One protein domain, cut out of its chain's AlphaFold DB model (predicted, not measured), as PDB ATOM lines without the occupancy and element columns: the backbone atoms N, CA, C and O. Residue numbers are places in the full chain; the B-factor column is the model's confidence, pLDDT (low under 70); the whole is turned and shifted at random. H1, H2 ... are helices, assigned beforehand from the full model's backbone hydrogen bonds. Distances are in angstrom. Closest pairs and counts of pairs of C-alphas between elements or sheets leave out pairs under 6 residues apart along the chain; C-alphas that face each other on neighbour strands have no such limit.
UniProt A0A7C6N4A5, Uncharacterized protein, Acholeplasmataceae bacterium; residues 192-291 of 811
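This is residues 192 to 291 of the 811 residues of an uncharacterized protein of Acholeplasmataceae bacterium (UniProt A0A7C6N4A5). The model has two helical lobes joined through one helix: H1, H3 and H4 gather round H2 at one end, and H5, H6 and H7 form the looser other end. H7, nearest the middle of the whole, packs on both H5 and H2. The 100 printed residues hold seven named helices, H1 to H7 in chain order, and no named strand; the class is all helix, with mostly crossed packing. The whole is compact, with a radius of gyration of the C-alphas of 14.0 A, yet elongated, spanning 42 by 24 by 21 A.

H4, residues 226 to 237, touches the hub H2, residues 201 to 210, about perpendicular at 81 degrees; their closest C-alphas, Leu 206 and Ile 233, are 5.8 A apart. With residues 226 to 230 alone, H4 touches H3, residues 215 to 221, closest at the C-alphas of Ala 219 and Arg 226, 5.2 A. H2 also touches H3, C-alphas of Met 205 and Ile 218 closest at 6.6 A; H1, residues 192 to 196, Leu 195 to Asp 203 at 6.0 A; and H7, residues 271 to 281, Leu 210 to Tyr 272 at 5.4 A. H7 touches H5, residues 246 to 253, at 81 degrees, with C-alphas of Tyr 250 and Val 277 closest at 6.2 A. H6, residues 260 to 265, is close to H7 but not clearly touching. Every O i to N i+4 pair is within hydrogen-bond range except in H5, 3 of 4.

H1 begins at C-alpha 192 (129.334, 131.466, 147.922). H4 spans 16.8 A, H7 15.6 A and H2 14.3 A. H7 ends at C-alpha 281 (142.034, 123.351, 157.842).

The farthest C-alphas, Asn 223 and Asp 291, are 42.3 A apart. The printed part has no cut, no link is long, and no printed residue is under pLDDT 70.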
ATOM      1  N   ILE A 192     130.033 131.510 149.209       87.00
ATOM      2  CA  ILE A 192     129.334 131.466 147.922       87.00
ATOM      3  C   ILE A 192     129.236 132.870 147.330       87.00
ATOM      4  O   ILE A 192     129.559 133.061 146.158       87.00
ATOM      5  N   ASP A 193     128.845 133.870 148.128       83.31
ATOM      6  CA  ASP A 193     128.802 135.267 147.686       83.31
ATOM      7  C   ASP A 193     130.172 135.773 147.240       83.31
ATOM      8  O   ASP A 193     130.269 136.540 146.282       83.31
ATOM      9  N   TYR A 194     131.224 135.348 147.939       84.62
ATOM     10  CA  TYR A 194     132.596 135.725 147.631       84.62
ATOM     11  C   TYR A 194     133.076 135.105 146.312       84.62
ATOM     12  O   TYR A 194     133.606 135.806 145.450       84.62
ATOM     13  N   LEU A 195     132.852 133.803 146.127       88.25
ATOM     14  CA  LEU A 195     133.300 133.065 144.945       88.25
ATOM     15  C   LEU A 195     132.468 133.378 143.699       88.25
ATOM     16  O   LEU A 195     133.032 133.550 142.623       88.25
ATOM     17  N   SER A 196     131.146 133.503 143.834       80.50
ATOM     18  CA  SER A 196     130.233 133.760 142.705       80.50
ATOM     19  C   SER A 196     130.462 135.113 142.026       80.50
ATOM     20  O   SER A 196     130.160 135.269 140.845       80.50
ATOM     21  N   LYS A 197     131.019 136.088 142.754       81.25
ATOM     22  CA  LYS A 197     131.333 137.430 142.244       81.25
ATOM     23  C   LYS A 197     132.759 137.542 141.696       81.25
ATOM     24  O   LYS A 197     133.097 138.572 141.109       81.25
ATOM     25  N   SER A 198     133.596 136.518 141.875       82.31
ATOM     26  CA  SER A 198     134.984 136.541 141.417       82.31
ATOM     27  C   SER A 198     135.108 136.140 139.947       82.31
ATOM     28  O   SER A 198     134.505 135.175 139.487       82.31
ATOM     29  N   LYS A 199     135.947 136.875 139.209       85.06
ATOM     30  CA  LYS A 199     136.378 136.525 137.842       85.06
ATOM     31  C   LYS A 199     137.767 135.871 137.814       85.06
ATOM     32  O   LYS A 199     138.303 135.623 136.740       85.06
ATOM     33  N   ASP A 200     138.381 135.645 138.978       87.94
ATOM     34  CA  ASP A 200     139.699 135.019 139.077       87.94
ATOM     35  C   ASP A 200     139.576 133.511 138.842       87.94
ATOM     36  O   ASP A 200     138.856 132.811 139.555       87.94
ATOM     37  N   ASP A 201     140.320 132.991 137.870       85.44
ATOM     38  CA  ASP A 201     140.228 131.586 137.466       85.44
ATOM     39  C   ASP A 201     140.591 130.614 138.608       85.44
ATOM     40  O   ASP A 201     140.090 129.492 138.682       85.44
ATOM     41  N   ARG A 202     141.399 131.075 139.573       89.06
ATOM     42  CA  ARG A 202     141.748 130.319 140.788       89.06
ATOM     43  C   ARG A 202     140.565 130.178 141.748       89.06
ATOM     44  O   ARG A 202     140.453 129.156 142.420       89.06
ATOM     45  N   ASP A 203     139.700 131.189 141.808       89.88
ATOM     46  CA  ASP A 203     138.480 131.166 142.623       89.88
ATOM     47  C   ASP A 203     137.426 130.266 141.976       89.88
ATOM     48  O   ASP A 203     136.747 129.516 142.672       89.88
ATOM     49  N   LEU A 204     137.355 130.258 140.640       88.31
ATOM     50  CA  LEU A 204     136.497 129.343 139.887       88.31
ATOM     51  C   LEU A 204     136.898 127.873 140.097       88.31
ATOM     52  O   LEU A 204     136.022 127.039 140.318       88.31
ATOM     53  N   MET A 205     138.202 127.559 140.106       91.12
ATOM     54  CA  MET A 205     138.699 126.210 140.433       91.12
ATOM     55  C   MET A 205     138.284 125.770 141.843       91.12
ATOM     56  O   MET A 205     137.839 124.639 142.039       91.12
ATOM     57  N   LEU A 206     138.400 126.661 142.837       91.31
ATOM     58  CA  LEU A 206     137.921 126.373 144.188       91.31
ATOM     59  C   LEU A 206     136.402 126.177 144.199       91.31
ATOM     60  O   LEU A 206     135.918 125.230 144.806       91.31
ATOM     61  N   PHE A 207     135.644 127.010 143.491       91.06
ATOM     62  CA  PHE A 207     134.192 126.879 143.441       91.06
ATOM     63  C   PHE A 207     133.738 125.554 142.812       91.06
ATOM     64  O   PHE A 207     132.831 124.914 143.340       91.06
ATOM     65  N   GLN A 208     134.399 125.083 141.746       89.38
ATOM     66  CA  GLN A 208     134.170 123.739 141.193       89.38
ATOM     67  C   GLN A 208     134.466 122.645 142.226       89.38
ATOM     68  O   GLN A 208     133.687 121.697 142.360       89.38
ATOM     69  N   ARG A 209     135.551 122.797 142.997       91.31
ATOM     70  CA  ARG A 209     135.904 121.856 144.065       91.31
ATOM     71  C   ARG A 209     134.831 121.796 145.153       91.31
ATOM     72  O   ARG A 209     134.436 120.699 145.524       91.31
ATOM     73  N   LEU A 210     134.324 122.946 145.604       91.12
ATOM     74  CA  LEU A 210     133.241 123.016 146.595       91.12
ATOM     75  C   LEU A 210     131.904 122.472 146.060       91.12
ATOM     76  O   LEU A 210     131.068 122.044 146.842       91.12
ATOM     77  N   LYS A 211     131.707 122.440 144.735       88.81
ATOM     78  CA  LYS A 211     130.569 121.768 144.076       88.81
ATOM     79  C   LYS A 211     130.718 120.242 143.978       88.81
ATOM     80  O   LYS A 211     129.893 119.603 143.333       88.81
ATOM     81  N   GLY A 212     131.779 119.662 144.538       87.62
ATOM     82  CA  GLY A 212     132.022 118.218 144.523       87.62
ATOM     83  C   GLY A 212     132.866 117.707 143.351       87.62
ATOM     84  O   GLY A 212     133.070 116.499 143.248       87.62
ATOM     85  N   HIS A 213     133.413 118.578 142.488       91.75
ATOM     86  CA  HIS A 213     134.318 118.114 141.431       91.75
ATOM     87  C   HIS A 213     135.611 117.568 142.043       91.75
ATOM     88  O   HIS A 213     136.205 118.137 142.971       91.75
ATOM     89  N   THR A 214     136.087 116.450 141.510       92.44
ATOM     90  CA  THR A 214     137.389 115.903 141.881       92.44
ATOM     91  C   THR A 214     138.509 116.810 141.373       92.44
ATOM     92  O   THR A 214     138.369 117.512 140.374       92.44
ATOM     93  N   LEU A 215     139.670 116.769 142.032       93.00
ATOM     94  CA  LEU A 215     140.858 117.478 141.540       93.00
ATOM     95  C   LEU A 215     141.256 117.044 140.118       93.00
ATOM     96  O   LEU A 215     141.904 117.817 139.423       93.00
ATOM     97  N   GLN A 216     140.890 115.824 139.710       92.69
ATOM     98  CA  GLN A 216     141.146 115.287 138.374       92.69
ATOM     99  C   GLN A 216     140.229 115.926 137.321       92.69
ATOM    100  O   GLN A 216     140.725 116.412 136.314       92.69
ATOM    101  N   GLN A 217     138.926 116.027 137.598       92.62
ATOM    102  CA  GLN A 217     137.971 116.694 136.701       92.62
ATOM    103  C   GLN A 217     138.337 118.168 136.480       92.62
ATOM    104  O   GLN A 217     138.382 118.640 135.352       92.62
ATOM    105  N   ILE A 218     138.698 118.885 137.550       93.56
ATOM    106  CA  ILE A 218     139.129 120.292 137.448       93.56
ATOM    107  C   ILE A 218     140.432 120.411 136.640       93.56
ATOM    108  O   ILE A 218     140.643 121.388 135.924       93.56
ATOM    109  N   ALA A 219     141.331 119.433 136.776       91.56
ATOM    110  CA  ALA A 219     142.597 119.393 136.057       91.56
ATOM    111  C   ALA A 219     142.392 119.201 134.546       91.56
ATOM    112  O   ALA A 219     143.025 119.908 133.763       91.56
ATOM    113  N   GLU A 220     141.477 118.315 134.156       92.25
ATOM    114  CA  GLU A 220     141.076 118.084 132.762       92.25
ATOM    115  C   GLU A 220     140.407 119.327 132.157       92.25
ATOM    116  O   GLU A 220     140.865 119.817 131.125       92.25
ATOM    117  N   ASP A 221     139.428 119.918 132.853       90.69
ATOM    118  CA  ASP A 221     138.722 121.136 132.418       90.69
ATOM    119  C   ASP A 221     139.665 122.325 132.178       90.69
ATOM    120  O   ASP A 221     139.433 123.172 131.313       90.69
ATOM    121  N   LYS A 222     140.721 122.424 132.990       88.19
ATOM    122  CA  LYS A 222     141.667 123.548 132.983       88.19
ATOM    123  C   LYS A 222     142.987 123.223 132.290       88.19
ATOM    124  O   LYS A 222     143.874 124.074 132.276       88.19
ATOM    125  N   ASN A 223     143.115 122.024 131.720       89.69
ATOM    126  CA  ASN A 223     144.312 121.518 131.052       89.69
ATOM    127  C   ASN A 223     145.602 121.686 131.891       89.69
ATOM    128  O   ASN A 223     146.625 122.195 131.430       89.69
ATOM    129  N   VAL A 224     145.538 121.294 133.165       92.06
ATOM    130  CA  VAL A 224     146.657 121.314 134.124       92.06
ATOM    131  C   VAL A 224     146.757 119.966 134.838       92.06
ATOM    132  O   VAL A 224     145.888 119.119 134.705       92.06
ATOM    133  N   THR A 225     147.808 119.724 135.627       92.94
ATOM    134  CA  THR A 225     147.899 118.481 136.414       92.94
ATOM    135  C   THR A 225     147.053 118.550 137.689       92.94
ATOM    136  O   THR A 225     146.915 119.611 138.304       92.94
ATOM    137  N   ARG A 226     146.561 117.397 138.163       94.25
ATOM    138  CA  ARG A 226     145.864 117.252 139.459       94.25
ATOM    139  C   ARG A 226     146.617 117.922 140.616       94.25
ATOM    140  O   ARG A 226     146.028 118.615 141.445       94.25
ATOM    141  N   GLU A 227     147.935 117.729 140.663       93.25
ATOM    142  CA  GLU A 227     148.799 118.320 141.688       93.25
ATOM    143  C   GLU A 227     148.862 119.848 141.574       93.25
ATOM    144  O   GLU A 227     148.846 120.557 142.583       93.25
ATOM    145  N   ARG A 228     148.855 120.380 140.346       91.50
ATOM    146  CA  ARG A 228     148.841 121.822 140.114       91.50
ATOM    147  C   ARG A 228     147.548 122.465 140.612       91.50
ATOM    148  O   ARG A 228     147.623 123.510 141.259       91.50
ATOM    149  N   VAL A 229     146.394 121.834 140.388       92.38
ATOM    150  CA  VAL A 229     145.100 122.295 140.931       92.38
ATOM    151  C   VAL A 229     145.141 122.345 142.459       92.38
ATOM    152  O   VAL A 229     144.808 123.373 143.050       92.38
ATOM    153  N   ARG A 230     145.632 121.279 143.110       91.19
ATOM    154  CA  ARG A 230     145.782 121.217 144.576       91.19
ATOM    155  C   ARG A 230     146.608 122.387 145.118       91.19
ATOM    156  O   ARG A 230     146.213 123.029 146.090       91.19
ATOM    157  N   GLN A 231     147.745 122.680 144.486       91.12
ATOM    158  CA  GLN A 231     148.616 123.791 144.880       91.12
ATOM    159  C   GLN A 231     147.942 125.157 144.707       91.12
ATOM    160  O   GLN A 231     148.077 126.015 145.581       91.12
ATOM    161  N   ILE A 232     147.221 125.360 143.598       92.06
ATOM    162  CA  ILE A 232     146.486 126.602 143.328       92.06
ATOM    163  C   ILE A 232     145.428 126.832 144.406       92.06
ATOM    164  O   ILE A 232     145.410 127.909 145.004       92.06
ATOM    165  N   ILE A 233     144.605 125.819 144.687       92.19
ATOM    166  CA  ILE A 233     143.541 125.888 145.692       92.19
ATOM    167  C   ILE A 233     144.123 126.206 147.073       92.19
ATOM    168  O   ILE A 233     143.730 127.199 147.684       92.19
ATOM    169  N   ASN A 234     145.124 125.450 147.532       90.00
ATOM    170  CA  ASN A 234     145.728 125.657 148.852       90.00
ATOM    171  C   ASN A 234     146.328 127.063 149.006       90.00
ATOM    172  O   ASN A 234     146.130 127.723 150.026       90.00
ATOM    173  N   LYS A 235     147.037 127.548 147.976       90.62
ATOM    174  CA  LYS A 235     147.632 128.894 147.973       90.62
ATOM    175  C   LYS A 235     146.582 130.001 147.888       90.62
ATOM    176  O   LYS A 235     146.850 131.129 148.302       90.62
ATOM    177  N   ARG A 236     145.422 129.724 147.290       90.56
ATOM    178  CA  ARG A 236     144.342 130.703 147.168       90.56
ATOM    179  C   ARG A 236     143.559 130.826 148.471       90.56
ATOM    180  O   ARG A 236     143.402 131.944 148.951       90.56
ATOM    181  N   ILE A 237     143.187 129.699 149.078       90.69
ATOM    182  CA  ILE A 237     142.479 129.640 150.367       90.69
ATOM    183  C   ILE A 237     143.256 130.364 151.473       90.69
ATOM    184  O   ILE A 237     142.658 131.080 152.270       90.69
ATOM    185  N   SER A 238     144.590 130.253 151.500       84.94
ATOM    186  CA  SER A 238     145.416 130.905 152.529       84.94
ATOM    187  C   SER A 238     145.350 132.440 152.521       84.94
ATOM    188  O   SER A 238     145.908 133.071 153.412       84.94
ATOM    189  N   LYS A 239     144.734 133.053 151.500       85.38
ATOM    190  CA  LYS A 239     144.574 134.510 151.363       85.38
ATOM    191  C   LYS A 239     143.151 134.995 151.639       85.38
ATOM    192  O   LYS A 239     142.914 136.200 151.577       85.38
ATOM    193  N   TYR A 240     142.206 134.090 151.865       85.62
ATOM    194  CA  TYR A 240     140.805 134.450 152.051       85.62
ATOM    195  C   TYR A 240     140.526 134.977 153.462       85.62
ATOM    196  O   TYR A 240     141.172 134.539 154.418       85.62
ATOM    197  N   PRO A 241     139.549 135.895 153.610       82.81
ATOM    198  CA  PRO A 241     139.058 136.302 154.921       82.81
ATOM    199  C   PRO A 241     138.347 135.137 155.633       82.81
ATOM    200  O   PRO A 241     138.061 134.100 155.035       82.81
ATOM    201  N   ILE A 242     138.050 135.320 156.921       82.50
ATOM    202  CA  ILE A 242     137.177 134.406 157.672       82.50
ATOM    203  C   ILE A 242     135.727 134.684 157.258       82.50
ATOM    204  O   ILE A 242     135.282 135.835 157.303       82.50
ATOM    205  N   PHE A 243     135.000 133.648 156.844       88.00
ATOM    206  CA  PHE A 243     133.603 133.770 156.415       88.00
ATOM    207  C   PHE A 243     132.614 133.615 157.579       88.00
ATOM    208  O   PHE A 243     132.934 133.081 158.644       88.00
ATOM    209  N   TYR A 244     131.380 134.086 157.377       83.81
ATOM    210  CA  TYR A 244     130.302 133.940 158.357       83.81
ATOM    211  C   TYR A 244     130.085 132.458 158.715       83.81
ATOM    212  O   TYR A 244     130.045 131.613 157.828       83.81
ATOM    213  N   ASN A 245     129.946 132.150 160.010       87.25
ATOM    214  CA  ASN A 245     129.851 130.796 160.580       87.25
ATOM    215  C   ASN A 245     131.071 129.868 160.398       87.25
ATOM    216  O   ASN A 245     131.034 128.765 160.936       87.25
ATOM    217  N   GLU A 246     132.164 130.278 159.744       90.69
ATOM    218  CA  GLU A 246     133.323 129.399 159.489       90.69
ATOM    219  C   GLU A 246     133.869 128.751 160.776       90.69
ATOM    220  O   GLU A 246     134.076 127.540 160.830       90.69
ATOM    221  N   GLU A 247     134.030 129.537 161.844       88.94
ATOM    222  CA  GLU A 247     134.518 129.042 163.135       88.94
ATOM    223  C   GLU A 247     133.548 128.036 163.780       88.94
ATOM    224  O   GLU A 247     133.980 127.044 164.367       88.94
ATOM    225  N   LYS A 248     132.230 128.247 163.628       89.62
ATOM    226  CA  LYS A 248     131.200 127.320 164.122       89.62
ATOM    227  C   LYS A 248     131.328 125.960 163.431       89.62
ATOM    228  O   LYS A 248     131.308 124.939 164.112       89.62
ATOM    229  N   TYR A 249     131.500 125.950 162.107       93.62
ATOM    230  CA  TYR A 249     131.713 124.719 161.340       93.62
ATOM    231  C   TYR A 249     133.024 124.040 161.736       93.62
ATOM    232  O   TYR A 249     133.026 122.838 161.992       93.62
ATOM    233  N   TYR A 250     134.118 124.800 161.848       93.44
ATOM    234  CA  TYR A 250     135.422 124.267 162.247       93.44
ATOM    235  C   TYR A 250     135.368 123.573 163.614       93.44
ATOM    236  O   TYR A 250     135.851 122.452 163.743       93.44
ATOM    237  N   ARG A 251     134.716 124.181 164.614       91.19
ATOM    238  CA  ARG A 251     134.586 123.597 165.963       91.19
ATOM    239  C   ARG A 251     133.901 122.231 165.983       91.19
ATOM    240  O   ARG A 251     134.212 121.443 166.864       91.19
ATOM    241  N   ILE A 252     132.987 121.954 165.055       91.94
ATOM    242  CA  ILE A 252     132.306 120.654 164.968       91.94
ATOM    243  C   ILE A 252     133.105 119.691 164.083       91.94
ATOM    244  O   ILE A 252     133.507 118.622 164.536       91.94
ATOM    245  N   LEU A 253     133.405 120.097 162.848       93.69
ATOM    246  CA  LEU A 253     134.041 119.247 161.835       93.69
ATOM    247  C   LEU A 253     135.487 118.858 162.172       93.69
ATOM    248  O   LEU A 253     136.017 117.910 161.602       93.69
ATOM    249  N   ASN A 254     136.151 119.590 163.071       94.12
ATOM    250  CA  ASN A 254     137.490 119.230 163.535       94.12
ATOM    251  C   ASN A 254     137.490 117.966 164.408       94.12
ATOM    252  O   ASN A 254     138.507 117.283 164.483       94.12
ATOM    253  N   PHE A 255     136.369 117.659 165.064       91.62
ATOM    254  CA  PHE A 255     136.250 116.487 165.928       91.62
ATOM    255  C   PHE A 255     135.415 115.383 165.288       91.62
ATOM    256  O   PHE A 255     135.827 114.226 165.367       91.62
ATOM    257  N   TYR A 256     134.301 115.741 164.642       92.50
ATOM    258  CA  TYR A 256     133.301 114.792 164.155       92.50
ATOM    259  C   TYR A 256     133.270 114.706 162.626       92.50
ATOM    260  O   TYR A 256     133.174 115.729 161.942       92.50
ATOM    261  N   ASP A 257     133.310 113.484 162.101       90.75
ATOM    262  CA  ASP A 257     133.057 113.182 160.699       90.75
ATOM    263  C   ASP A 257     131.550 113.075 160.483       90.75
ATOM    264  O   ASP A 257     130.904 112.132 160.941       90.75
ATOM    265  N   LEU A 258     130.989 114.098 159.842       88.50
ATOM    266  CA  LEU A 258     129.561 114.227 159.588       88.50
ATOM    267  C   LEU A 258     129.316 114.332 158.082       88.50
ATOM    268  O   LEU A 258     129.987 115.100 157.370       88.50
ATOM    269  N   SER A 259     128.318 113.587 157.619       85.75
ATOM    270  CA  SER A 259     127.762 113.705 156.273       85.75
ATOM    271  C   SER A 259     126.941 114.989 156.111       85.75
ATOM    272  O   SER A 259     126.523 115.614 157.086       85.75
ATOM    273  N   ASP A 260     126.675 115.385 154.864       84.19
ATOM    274  CA  ASP A 260     125.886 116.588 154.570       84.19
ATOM    275  C   ASP A 260     124.478 116.533 155.180       84.19
ATOM    276  O   ASP A 260     123.985 117.541 155.680       84.19
ATOM    277  N   SER A 261     123.840 115.358 155.178       82.44
ATOM    278  CA  SER A 261     122.518 115.179 155.785       82.44
ATOM    279  C   SER A 261     122.571 115.310 157.308       82.44
ATOM    280  O   SER A 261     121.676 115.898 157.906       82.44
ATOM    281  N   GLU A 262     123.626 114.815 157.955       85.12
ATOM    282  CA  GLU A 262     123.818 114.961 159.402       85.12
ATOM    283  C   GLU A 262     124.129 116.411 159.795       85.12
ATOM    284  O   GLU A 262     123.638 116.883 160.821       85.12
ATOM    285  N   LEU A 263     124.879 117.139 158.961       87.12
ATOM    286  CA  LEU A 263     125.150 118.567 159.143       87.12
ATOM    287  C   LEU A 263     123.874 119.413 159.059       87.12
ATOM    288  O   LEU A 263     123.648 120.263 159.923       87.12
ATOM    289  N   GLU A 264     123.010 119.145 158.077       84.31
ATOM    290  CA  GLU A 264     121.689 119.779 157.977       84.31
ATOM    291  C   GLU A 264     120.870 119.547 159.256       84.31
ATOM    292  O   GLU A 264     120.298 120.487 159.811       84.31
ATOM    293  N   LEU A 265     120.879 118.321 159.791       78.12
ATOM    294  CA  LEU A 265     120.120 117.975 160.994       78.12
ATOM    295  C   LEU A 265     120.577 118.721 162.261       78.12
ATOM    296  O   LEU A 265     119.758 118.932 163.156       78.12
ATOM    297  N   ILE A 266     121.842 119.145 162.343       83.56
ATOM    298  CA  ILE A 266     122.371 119.950 163.462       83.56
ATOM    299  C   ILE A 266     122.367 121.464 163.183       83.56
ATOM    300  O   ILE A 266     122.978 122.242 163.924       83.56
ATOM    301  N   GLY A 267     121.673 121.909 162.128       83.31
ATOM    302  CA  GLY A 267     121.534 123.325 161.770       83.31
ATOM    303  C   GLY A 267     122.790 123.927 161.127       83.31
ATOM    304  O   GLY A 267     123.083 125.115 161.319       83.31
ATOM    305  N   LEU A 268     123.566 123.103 160.416       88.62
ATOM    306  CA  LEU A 268     124.737 123.476 159.620       88.62
ATOM    307  C   LEU A 268     124.496 123.155 158.130       88.62
ATOM    308  O   LEU A 268     125.094 122.251 157.563       88.62
ATOM    309  N   GLU A 269     123.613 123.921 157.490       86.94
ATOM    310  CA  GLU A 269     123.082 123.636 156.142       86.94
ATOM    311  C   GLU A 269     123.977 124.086 154.960       86.94
ATOM    312  O   GLU A 269     123.737 123.719 153.809       86.94
ATOM    313  N   ASP A 270     125.012 124.895 155.200       89.31
ATOM    314  CA  ASP A 270     125.887 125.436 154.151       89.31
ATOM    315  C   ASP A 270     126.972 124.422 153.760       89.31
ATOM    316  O   ASP A 270     128.075 124.388 154.316       89.31
ATOM    317  N   LYS A 271     126.647 123.609 152.751       89.56
ATOM    318  CA  LYS A 271     127.529 122.577 152.177       89.56
ATOM    319  C   LYS A 271     128.817 123.143 151.577       89.56
ATOM    320  O   LYS A 271     129.860 122.496 151.594       89.56
ATOM    321  N   TYR A 272     128.775 124.365 151.050       91.12
ATOM    322  CA  TYR A 272     129.964 124.984 150.465       91.12
ATOM    323  C   TYR A 272     130.931 125.426 151.560       91.12
ATOM    324  O   TYR A 272     132.147 125.278 151.415       91.12
ATOM    325  N   LEU A 273     130.396 125.948 152.666       92.38
ATOM    326  CA  LEU A 273     131.188 126.312 153.833       92.38
ATOM    327  C   LEU A 273     131.762 125.079 154.542       92.38
ATOM    328  O   LEU A 273     132.925 125.124 154.944       92.38
ATOM    329  N   SER A 274     131.002 123.983 154.660       92.12
ATOM    330  CA  SER A 274     131.496 122.736 155.264       92.12
ATOM    331  C   SER A 274     132.691 122.170 154.491       92.12
ATOM    332  O   SER A 274     133.748 121.934 155.082       92.12
ATOM    333  N   GLU A 275     132.572 122.042 153.166       91.00
ATOM    334  CA  GLU A 275     133.645 121.530 152.309       91.00
ATOM    335  C   GLU A 275     134.853 122.479 152.301       91.00
ATOM    336  O   GLU A 275     136.004 122.047 152.382       91.00
ATOM    337  N   TYR A 276     134.619 123.793 152.301       93.56
ATOM    338  CA  TYR A 276     135.696 124.772 152.408       93.56
ATOM    339  C   TYR A 276     136.469 124.653 153.721       93.56
ATOM    340  O   TYR A 276     137.700 124.683 153.701       93.56
ATOM    341  N   VAL A 277     135.775 124.496 154.849       93.38
ATOM    342  CA  VAL A 277     136.392 124.311 156.169       93.38
ATOM    343  C   VAL A 277     137.223 123.024 156.197       93.38
ATOM    344  O   VAL A 277     138.380 123.067 156.625       93.38
ATOM    345  N   LYS A 278     136.697 121.912 155.658       91.44
ATOM    346  CA  LYS A 278     137.438 120.643 155.520       91.44
ATOM    347  C   LYS A 278     138.744 120.836 154.738       91.44
ATOM    348  O   LYS A 278     139.805 120.409 155.200       91.44
ATOM    349  N   ILE A 279     138.698 121.544 153.604       91.12
ATOM    350  CA  ILE A 279     139.873 121.801 152.753       91.12
ATOM    351  C   ILE A 279     140.862 122.773 153.417       91.12
ATOM    352  O   ILE A 279     142.060 122.489 153.461       91.12
ATOM    353  N   LYS A 280     140.388 123.917 153.929       92.50
ATOM    354  CA  LYS A 280     141.224 124.990 154.498       92.50
ATOM    355  C   LYS A 280     142.052 124.504 155.677       92.50
ATOM    356  O   LYS A 280     143.254 124.767 155.730       92.50
ATOM    357  N   TYR A 281     141.408 123.800 156.602       91.94
ATOM    358  CA  TYR A 281     142.034 123.351 157.842       91.94
ATOM    359  C   TYR A 281     142.607 121.936 157.751       91.94
ATOM    360  O   TYR A 281     143.215 121.480 158.714       91.94
ATOM    361  N   LYS A 282     142.468 121.264 156.595       90.62
ATOM    362  CA  LYS A 282     142.932 119.885 156.363       90.62
ATOM    363  C   LYS A 282     142.432 118.939 157.455       90.62
ATOM    364  O   LYS A 282     143.217 118.238 158.091       90.62
ATOM    365  N   LEU A 283     141.125 118.991 157.697       91.25
ATOM    366  CA  LEU A 283     140.497 118.272 158.798       91.25
ATOM    367  C   LEU A 283     140.615 116.760 158.610       91.25
ATOM    368  O   LEU A 283     140.475 116.254 157.498       91.25
ATOM    369  N   ASN A 284     140.854 116.063 159.717       88.19
ATOM    370  CA  ASN A 284     140.850 114.607 159.796       88.19
ATOM    371  C   ASN A 284     140.158 114.184 161.103       88.19
ATOM    372  O   ASN A 284     140.845 113.825 162.065       88.19
ATOM    373  N   PRO A 285     138.826 114.354 161.190       89.62
ATOM    374  CA  PRO A 285     138.072 114.021 162.392       89.62
ATOM    375  C   PRO A 285     138.231 112.539 162.757       89.62
ATOM    376  O   PRO A 285     138.339 111.680 161.887       89.62
ATOM    377  N   LEU A 286     138.262 112.252 164.060       87.75
ATOM    378  CA  LEU A 286     138.418 110.891 164.598       87.75
ATOM    379  C   LEU A 286     137.114 110.322 165.158       87.75
ATOM    380  O   LEU A 286     137.010 109.114 165.344       87.75
ATOM    381  N   LYS A 287     136.152 111.193 165.472       89.62
ATOM    382  CA  LYS A 287     134.866 110.823 166.051       89.62
ATOM    383  C   LYS A 287     133.805 110.770 164.958       89.62
ATOM    384  O   LYS A 287     133.828 111.569 164.031       89.62
ATOM    385  N   SER A 288     132.877 109.839 165.073       88.00
ATOM    386  CA  SER A 288     131.739 109.659 164.171       88.00
ATOM    387  C   SER A 288     130.535 110.515 164.583       88.00
ATOM    388  O   SER A 288     130.520 111.151 165.642       88.00
ATOM    389  N   SER A 289     129.469 110.477 163.785       83.50
ATOM    390  CA  SER A 289     128.169 111.036 164.168       83.50
ATOM    391  C   SER A 289     127.536 110.348 165.387       83.50
ATOM    392  O   SER A 289     126.747 110.972 166.096       83.50
ATOM    393  N   LEU A 290     127.906 109.099 165.696       83.12
ATOM    394  CA  LEU A 290     127.451 108.403 166.906       83.12
ATOM    395  C   LEU A 290     128.132 108.953 168.158       83.12
ATOM    396  O   LEU A 290     127.469 109.179 169.169       83.12
ATOM    397  N   ASP A 291     129.431 109.240 168.076       86.00
ATOM    398  CA  ASP A 291     130.173 109.879 169.166       86.00
ATOM    399  C   ASP A 291     129.601 111.265 169.479       86.00
ATOM    400  O   ASP A 291     129.506 111.645 170.640       86.00
TER     401      ASP A 291